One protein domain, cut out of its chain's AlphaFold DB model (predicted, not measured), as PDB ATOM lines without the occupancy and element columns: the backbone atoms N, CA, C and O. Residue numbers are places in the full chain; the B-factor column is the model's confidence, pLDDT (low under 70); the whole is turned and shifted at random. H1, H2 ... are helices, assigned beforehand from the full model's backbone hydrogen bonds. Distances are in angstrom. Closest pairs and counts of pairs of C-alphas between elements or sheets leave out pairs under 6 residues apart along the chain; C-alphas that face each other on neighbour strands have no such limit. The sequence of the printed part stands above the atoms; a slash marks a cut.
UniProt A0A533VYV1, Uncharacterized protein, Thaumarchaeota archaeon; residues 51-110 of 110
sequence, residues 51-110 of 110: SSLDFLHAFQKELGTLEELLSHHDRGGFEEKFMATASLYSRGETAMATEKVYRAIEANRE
ATOM      1  N   SER A  51     124.412 123.522 122.054       89.81
ATOM      2  CA  SER A  51     124.758 122.685 123.206       89.81
ATOM      3  C   SER A  51     126.261 122.442 123.358       89.81
ATOM      4  O   SER A  51     126.691 121.963 124.407       89.81
ATOM      5  N   SER A  52     127.080 122.759 122.349       86.69
ATOM      6  CA  SER A  52     128.520 122.480 122.383       86.69
ATOM      7  C   SER A  52     129.247 123.254 123.478       86.69
ATOM      8  O   SER A  52     130.146 122.709 124.123       86.69
ATOM      9  N   LEU A  53     128.855 124.510 123.719       90.31
ATOM     10  CA  LEU A  53     129.473 125.333 124.759       90.31
ATOM     11  C   LEU A  53     129.111 124.831 126.163       90.31
ATOM     12  O   LEU A  53     129.988 124.696 127.015       90.31
ATOM     13  N   ASP A  54     127.842 124.488 126.386       92.75
ATOM     14  CA  ASP A  54     127.383 123.922 127.658       92.75
ATOM     15  C   ASP A  54     128.054 122.576 127.944       92.75
ATOM     16  O   ASP A  54     128.526 122.330 129.058       92.75
ATOM     17  N   PHE A  55     128.167 121.726 126.920       91.69
ATOM     18  CA  PHE A  55     128.904 120.473 127.014       91.69
ATOM     19  C   PHE A  55     130.374 120.711 127.378       91.69
ATOM     20  O   PHE A  55     130.897 120.033 128.261       91.69
ATOM     21  N   LEU A  56     131.040 121.684 126.746       91.81
ATOM     22  CA  LEU A  56     132.435 122.009 127.047       91.81
ATOM     23  C   LEU A  56     132.616 122.432 128.510       91.81
ATOM     24  O   LEU A  56     133.537 121.945 129.165       91.81
ATOM     25  N   HIS A  57     131.735 123.281 129.043       94.44
ATOM     26  CA  HIS A  57     131.791 123.693 130.448       94.44
ATOM     27  C   HIS A  57     131.573 122.516 131.407       94.44
ATOM     28  O   HIS A  57     132.311 122.360 132.383       94.44
ATOM     29  N   ALA A  58     130.595 121.652 131.123       94.44
ATOM     30  CA  ALA A  58     130.367 120.444 131.910       94.44
ATOM     31  C   ALA A  58     131.589 119.510 131.866       94.44
ATOM     32  O   ALA A  58     132.023 118.999 132.898       94.44
ATOM     33  N   PHE A  59     132.193 119.345 130.689       93.25
ATOM     34  CA  PHE A  59     133.383 118.523 130.510       93.25
ATOM     35  C   PHE A  59     134.595 119.080 131.268       93.25
ATOM     36  O   PHE A  59     135.300 118.325 131.932       93.25
ATOM     37  N   GLN A  60     134.811 120.396 131.250       94.12
ATOM     38  CA  GLN A  60     135.869 121.045 132.034       94.12
ATOM     39  C   GLN A  60     135.704 120.817 133.540       94.12
ATOM     40  O   GLN A  60     136.693 120.581 134.232       94.12
ATOM     41  N   LYS A  61     134.469 120.834 134.048       94.75
ATOM     42  CA  LYS A  61     134.193 120.540 135.459       94.75
ATOM     43  C   LYS A  61     134.576 119.102 135.833       94.75
ATOM     44  O   LYS A  61     135.171 118.875 136.886       94.75
ATOM     45  N   GLU A  62     134.271 118.141 134.965       95.75
ATOM     46  CA  GLU A  62     134.665 116.742 135.164       95.75
ATOM     47  C   GLU A  62     136.191 116.559 135.084       95.75
ATOM     48  O   GLU A  62     136.759 115.812 135.881       95.75
ATOM     49  N   LEU A  63     136.880 117.292 134.199       93.88
ATOM     50  CA  LEU A  63     138.348 117.314 134.169       93.88
ATOM     51  C   LEU A  63     138.948 117.871 135.464       93.88
ATOM     52  O   LEU A  63     139.906 117.292 135.963       93.88
ATOM     53  N   GLY A  64     138.369 118.936 136.030       96.69
ATOM     54  CA  GLY A  64     138.794 119.475 137.326       96.69
ATOM     55  C   GLY A  64     138.627 118.462 138.462       96.69
ATOM     56  O   GLY A  64     139.538 118.268 139.258       96.69
ATOM     57  N   THR A  65     137.512 117.725 138.470       95.25
ATOM     58  CA  THR A  65     137.292 116.637 139.444       95.25
ATOM     59  C   THR A  65     138.360 115.549 139.307       95.25
ATOM     60  O   THR A  65     138.905 115.072 140.300       95.25
ATOM     61  N   LEU A  66     138.694 115.153 138.076       94.19
ATOM     62  CA  LEU A  66     139.747 114.168 137.836       94.19
ATOM     63  C   LEU A  66     141.129 114.686 138.261       94.19
ATOM     64  O   LEU A  66     141.905 113.935 138.846       94.19
ATOM     65  N   GLU A  67     141.442 115.951 137.984       96.00
ATOM     66  CA  GLU A  67     142.683 116.590 138.422       96.00
ATOM     67  C   GLU A  67     142.819 116.564 139.948       96.00
ATOM     68  O   GLU A  67     143.870 116.169 140.454       96.00
ATOM     69  N   GLU A  68     141.761 116.908 140.685       97.38
ATOM     70  CA  GLU A  68     141.730 116.851 142.152       97.38
ATOM     71  C   GLU A  68     141.988 115.431 142.674       97.38
ATOM     72  O   GLU A  68     142.823 115.242 143.561       97.38
ATOM     73  N   LEU A  69     141.328 114.422 142.100       96.62
ATOM     74  CA  LEU A  69     141.528 113.022 142.487       96.62
ATOM     75  C   LEU A  69     142.977 112.570 142.253       96.62
ATOM     76  O   LEU A  69     143.587 111.929 143.111       96.62
ATOM     77  N   LEU A  70     143.550 112.921 141.099       92.62
ATOM     78  CA  LEU A  70     144.916 112.539 140.739       92.62
ATOM     79  C   LEU A  70     145.967 113.263 141.588       92.62
ATOM     80  O   LEU A  70     146.933 112.635 142.020       92.62
ATOM     81  N   SER A  71     145.786 114.559 141.836       95.94
ATOM     82  CA  SER A  71     146.728 115.386 142.602       95.94
ATOM     83  C   SER A  71     146.780 115.014 144.085       95.94
ATOM     84  O   SER A  71     147.853 115.062 144.683       95.94
ATOM     85  N   HIS A  72     145.665 114.564 144.663       96.88
ATOM     86  CA  HIS A  72     145.624 114.040 146.032       96.88
ATOM     87  C   HIS A  72     145.943 112.542 146.134       96.88
ATOM     88  O   HIS A  72     145.949 111.999 147.239       96.88
ATOM     89  N   HIS A  73     146.209 111.862 145.012       94.31
ATOM     90  CA  HIS A  73     146.329 110.403 144.948       94.31
ATOM     91  C   HIS A  73     145.121 109.671 145.572       94.31
ATOM     92  O   HIS A  73     145.269 108.593 146.157       94.31
ATOM     93  N   ASP A  74     143.921 110.246 145.445       96.62
ATOM     94  CA  ASP A  74     142.692 109.702 146.019       96.62
ATOM     95  C   ASP A  74     142.163 108.540 145.174       96.62
ATOM     96  O   ASP A  74     141.304 108.670 144.296       96.62
ATOM     97  N   ARG A  75     142.709 107.360 145.455       96.38
ATOM     98  CA  ARG A  75     142.307 106.120 144.799       96.38
ATOM     99  C   ARG A  75     140.845 105.757 145.081       96.38
ATOM    100  O   ARG A  75     140.176 105.263 144.179       96.38
ATOM    101  N   GLY A  76     140.363 105.984 146.304       97.38
ATOM    102  CA  GLY A  76     139.000 105.626 146.700       97.38
ATOM    103  C   GLY A  76     137.966 106.469 145.959       97.38
ATOM    104  O   GLY A  76     137.061 105.917 145.331       97.38
ATOM    105  N   GLY A  77     138.163 107.790 145.943       97.19
ATOM    106  CA  GLY A  77     137.313 108.713 145.194       97.19
ATOM    107  C   GLY A  77     137.339 108.447 143.689       97.19
ATOM    108  O   GLY A  77     136.302 108.516 143.026       97.19
ATOM    109  N   PHE A  78     138.495 108.056 143.139       95.75
ATOM    110  CA  PHE A  78     138.588 107.643 141.739       95.75
ATOM    111  C   PHE A  78     137.749 106.394 141.441       95.75
ATOM    112  O   PHE A  78     136.977 106.397 140.480       95.75
ATOM    113  N   GLU A  79     137.878 105.334 142.244       95.06
ATOM    114  CA  GLU A  79     137.125 104.084 142.062       95.06
ATOM    115  C   GLU A  79     135.608 104.315 142.197       95.06
ATOM    116  O   GLU A  79     134.832 103.819 141.376       95.06
ATOM    117  N   GLU A  80     135.177 105.128 143.166       96.19
ATOM    118  CA  GLU A  80     133.770 105.506 143.342       96.19
ATOM    119  C   GLU A  80     133.231 106.276 142.129       96.19
ATOM    120  O   GLU A  80     132.209 105.893 141.549       96.19
ATOM    121  N   LYS A  81     133.941 107.326 141.695       94.12
ATOM    122  CA  LYS A  81     133.560 108.125 140.523       94.12
ATOM    123  C   LYS A  81     133.510 107.262 139.265       94.12
ATOM    124  O   LYS A  81     132.561 107.378 138.492       94.12
ATOM    125  N   PHE A  82     134.475 106.359 139.082       91.19
ATOM    126  CA  PHE A  82     134.490 105.413 137.969       91.19
ATOM    127  C   PHE A  82     133.242 104.526 137.967       91.19
ATOM    128  O   PHE A  82     132.581 104.415 136.936       91.19
ATOM    129  N   MET A  83     132.886 103.920 139.105       89.81
ATOM    130  CA  MET A  83     131.689 103.077 139.208       89.81
ATOM    131  C   MET A  83     130.402 103.870 138.965       89.81
ATOM    132  O   MET A  83     129.532 103.413 138.220       89.81
ATOM    133  N   ALA A  84     130.298 105.068 139.544       91.62
ATOM    134  CA  ALA A  84     129.166 105.960 139.342       91.62
ATOM    135  C   ALA A  84     129.002 106.304 137.855       91.62
ATOM    136  O   ALA A  84     127.923 106.118 137.295       91.62
ATOM    137  N   THR A  85     130.081 106.707 137.180       90.38
ATOM    138  CA  THR A  85     130.063 106.982 135.740       90.38
ATOM    139  C   THR A  85     129.741 105.731 134.926       90.38
ATOM    140  O   THR A  85     128.900 105.800 134.036       90.38
ATOM    141  N   ALA A  86     130.346 104.582 135.238       85.81
ATOM    142  CA  ALA A  86     130.101 103.328 134.530       85.81
ATOM    143  C   ALA A  86     128.629 102.890 134.605       85.81
ATOM    144  O   ALA A  86     128.107 102.358 133.630       85.81
ATOM    145  N   SER A  87     127.946 103.152 135.725       86.50
ATOM    146  CA  SER A  87     126.528 102.809 135.902       86.50
ATOM    147  C   SER A  87     125.570 103.592 134.992       86.50
ATOM    148  O   SER A  87     124.458 103.130 134.746       86.50
ATOM    149  N   LEU A  88     126.003 104.738 134.452       84.62
ATOM    150  CA  LEU A  88     125.220 105.541 133.505       84.62
ATOM    151  C   LEU A  88     125.168 104.922 132.103       84.62
ATOM    152  O   LEU A  88     124.297 105.273 131.308       84.62
ATOM    153  N   TYR A  89     126.090 104.014 131.783       78.88
ATOM    154  CA  TYR A  89     126.178 103.384 130.471       78.88
ATOM    155  C   TYR A  89     125.588 101.974 130.523       78.88
ATOM    156  O   TYR A  89     125.917 101.170 131.396       78.88
ATOM    157  N   SER A  90     124.729 101.634 129.557       59.16
ATOM    158  CA  SER A  90     124.300 100.246 129.391       59.16
ATOM    159  C   SER A  90     125.505  99.394 128.973       59.16
ATOM    160  O   SER A  90     126.325  99.813 128.152       59.16
ATOM    161  N   ARG A  91     125.622  98.171 129.506       60.44
ATOM    162  CA  ARG A  91     126.567  97.156 129.001       60.44
ATOM    163  C   ARG A  91     126.094  96.624 127.637       60.44
ATOM    164  O   ARG A  91     125.794  95.444 127.498       60.44
ATOM    165  N   GLY A  92     125.939  97.510 126.656       55.94
ATOM    166  CA  GLY A  92     125.637  97.164 125.269       55.94
ATOM    167  C   GLY A  92     126.861  96.608 124.533       55.94
ATOM    168  O   GLY A  92     127.971  96.596 125.069       55.94
ATOM    169  N   GLU A  93     126.671  96.179 123.284       49.97
ATOM    170  CA  GLU A  93     127.685  95.522 122.433       49.97
ATOM    171  C   GLU A  93     129.046  96.253 122.380       49.97
ATOM    172  O   GLU A  93     130.100  95.618 122.302       49.97
ATOM    173  N   THR A  94     129.053  97.582 122.503       55.22
ATOM    174  CA  THR A  94     130.259  98.428 122.500       55.22
ATOM    175  C   THR A  94     131.178  98.186 123.707       55.22
ATOM    176  O   THR A  94     132.405  98.241 123.582       55.22
ATOM    177  N   ALA A  95     130.610  97.855 124.874       56.69
ATOM    178  CA  ALA A  95     131.382  97.486 126.062       56.69
ATOM    179  C   ALA A  95     132.118  96.150 125.847       56.69
ATOM    180  O   ALA A  95     133.294  96.031 126.184       56.69
ATOM    181  N   MET A  96     131.472  95.185 125.181       51.69
ATOM    182  CA  MET A  96     132.066  93.883 124.854       51.69
ATOM    183  C   MET A  96     133.193  93.978 123.815       51.69
ATOM    184  O   MET A  96     134.162  93.222 123.886       51.69
ATOM    185  N   ALA A  97     133.087  94.892 122.845       55.22
ATOM    186  CA  ALA A  97     134.141  95.115 121.852       55.22
ATOM    187  C   ALA A  97     135.423  95.659 122.502       55.22
ATOM    188  O   ALA A  97     136.522  95.203 122.196       55.22
ATOM    189  N   THR A  98     135.272  96.576 123.457       57.66
ATOM    190  CA  THR A  98     136.398  97.153 124.201       57.66
ATOM    191  C   THR A  98     136.977  96.140 125.195       57.66
ATOM    192  O   THR A  98     138.192  96.010 125.299       57.66
ATOM    193  N   GLU A  99     136.136  95.340 125.861       60.84
ATOM    194  CA  GLU A  99     136.576  94.266 126.766       60.84
ATOM    195  C   GLU A  99     137.416  93.199 126.044       60.84
ATOM    196  O   GLU A  99     138.417  92.736 126.584       60.84
ATOM    197  N   LYS A 100     137.084  92.854 124.791       55.69
ATOM    198  CA  LYS A 100     137.922  91.968 123.960       55.69
ATOM    199  C   LYS A 100     139.311  92.553 123.698       55.69
ATOM    200  O   LYS A 100     140.285  91.808 123.727       55.69
ATOM    201  N   VAL A 101     139.404  93.864 123.467       57.00
ATOM    202  CA  VAL A 101     140.689  94.559 123.283       57.00
ATOM    203  C   VAL A 101     141.496  94.545 124.580       57.00
ATOM    204  O   VAL A 101     142.674  94.208 124.549       57.00
ATOM    205  N   TYR A 102     140.869  94.819 125.726       58.75
ATOM    206  CA  TYR A 102     141.548  94.735 127.023       58.75
ATOM    207  C   TYR A 102     142.022  93.315 127.348       58.75
ATOM    208  O   TYR A 102     143.195  93.137 127.662       58.75
ATOM    209  N   ARG A 103     141.167  92.297 127.192       59.53
ATOM    210  CA  ARG A 103     141.537  90.891 127.434       59.53
ATOM    211  C   ARG A 103     142.663  90.415 126.520       59.53
ATOM    212  O   ARG A 103     143.536  89.681 126.965       59.53
ATOM    213  N   ALA A 104     142.670  90.836 125.254       54.59
ATOM    214  CA  ALA A 104     143.757  90.516 124.333       54.59
ATOM    215  C   ALA A 104     145.094  91.135 124.774       54.59
ATOM    216  O   ALA A 104     146.152  90.572 124.511       54.59
ATOM    217  N   ILE A 105     145.059  92.280 125.452       53.91
ATOM    218  CA  ILE A 105     146.260  92.965 125.937       53.91
ATOM    219  C   ILE A 105     146.725  92.390 127.280       53.91
ATOM    220  O   ILE A 105     147.925  92.253 127.493       53.91
ATOM    221  N   GLU A 106     145.801  91.980 128.151       55.09
ATOM    222  CA  GLU A 106     146.118  91.236 129.378       55.09
ATOM    223  C   GLU A 106     146.732  89.863 129.079       55.09
ATOM    224  O   GLU A 106     147.709  89.485 129.715       55.09
ATOM    225  N   ALA A 107     146.233  89.151 128.064       50.78
ATOM    226  CA  ALA A 107     146.755  87.842 127.661       50.78
ATOM    227  C   ALA A 107     148.173  87.881 127.052       50.78
ATOM    228  O   ALA A 107     148.807  86.842 126.932       50.78
ATOM    229  N   ASN A 108     148.674  89.059 126.660       44.22
ATOM    230  CA  ASN A 108     150.039  89.255 126.148       44.22
ATOM    231  C   ASN A 108     151.018  89.755 127.231       44.22
ATOM    232  O   ASN A 108     152.115  90.215 126.912       44.22
ATOM    233  N   ARG A 109     150.603  89.737 128.504       42.19
ATOM    234  CA  ARG A 109     151.414  90.150 129.660       42.19
ATOM    235  C   ARG A 109     151.970  88.979 130.485       42.19
ATOM    236  O   ARG A 109     152.642  89.245 131.481       42.19
ATOM    237  N   GLU A 110     151.719  87.739 130.063       39.03
ATOM    238  CA  GLU A 110     152.415  86.513 130.505       39.03
ATOM    239  C   GLU A 110     153.477  86.100 129.476       39.03
ATOM    240  O   GLU A 110     154.542  85.605 129.909       39.03
TER     241      GLU A 110
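Overview. This is residues 51 to 110 of the 110 residues of an uncharacterized protein of Thaumarchaeota archaeon (UniProt A0A533VYV1). What shape? H1 and H2 make a helical hairpin meeting near its turn, and H3 stands off alone. Parts? The 60 printed residues hold H1, H2 and H3 in order, class all helix. The whole is only just loose, close to extended, with radius of gyration of the C-alphas 15.3 A and spans 40 by 31 by 17 A.

Along the chain. First? H1, residues 51 to 71, runs 30.2 A from C-alpha 51 (124.758, 122.685, 123.206). Next? H2, residues 75 to 87, runs 18.4 A, and H3, residues 93 to 106, runs 20.2 A to C-alpha 106 (146.118, 91.236, 129.378).

Arrangement. Contacts? H1, with residues 66 to 69 alone, touches H2, the closest C-alphas being Leu 69 and Phe 78, 6.2 A apart. This hairpin's helices run opposite ways at a shallow tilt of 31 degrees. H3? It is apart from both; in each helix every O i to N i+4 pair is within hydrogen-bond range.

Size, cuts and confidence. Cuts? The printed part has no cut, and both links are tight. Confidence? Residues 90 to 110 are under pLDDT 70.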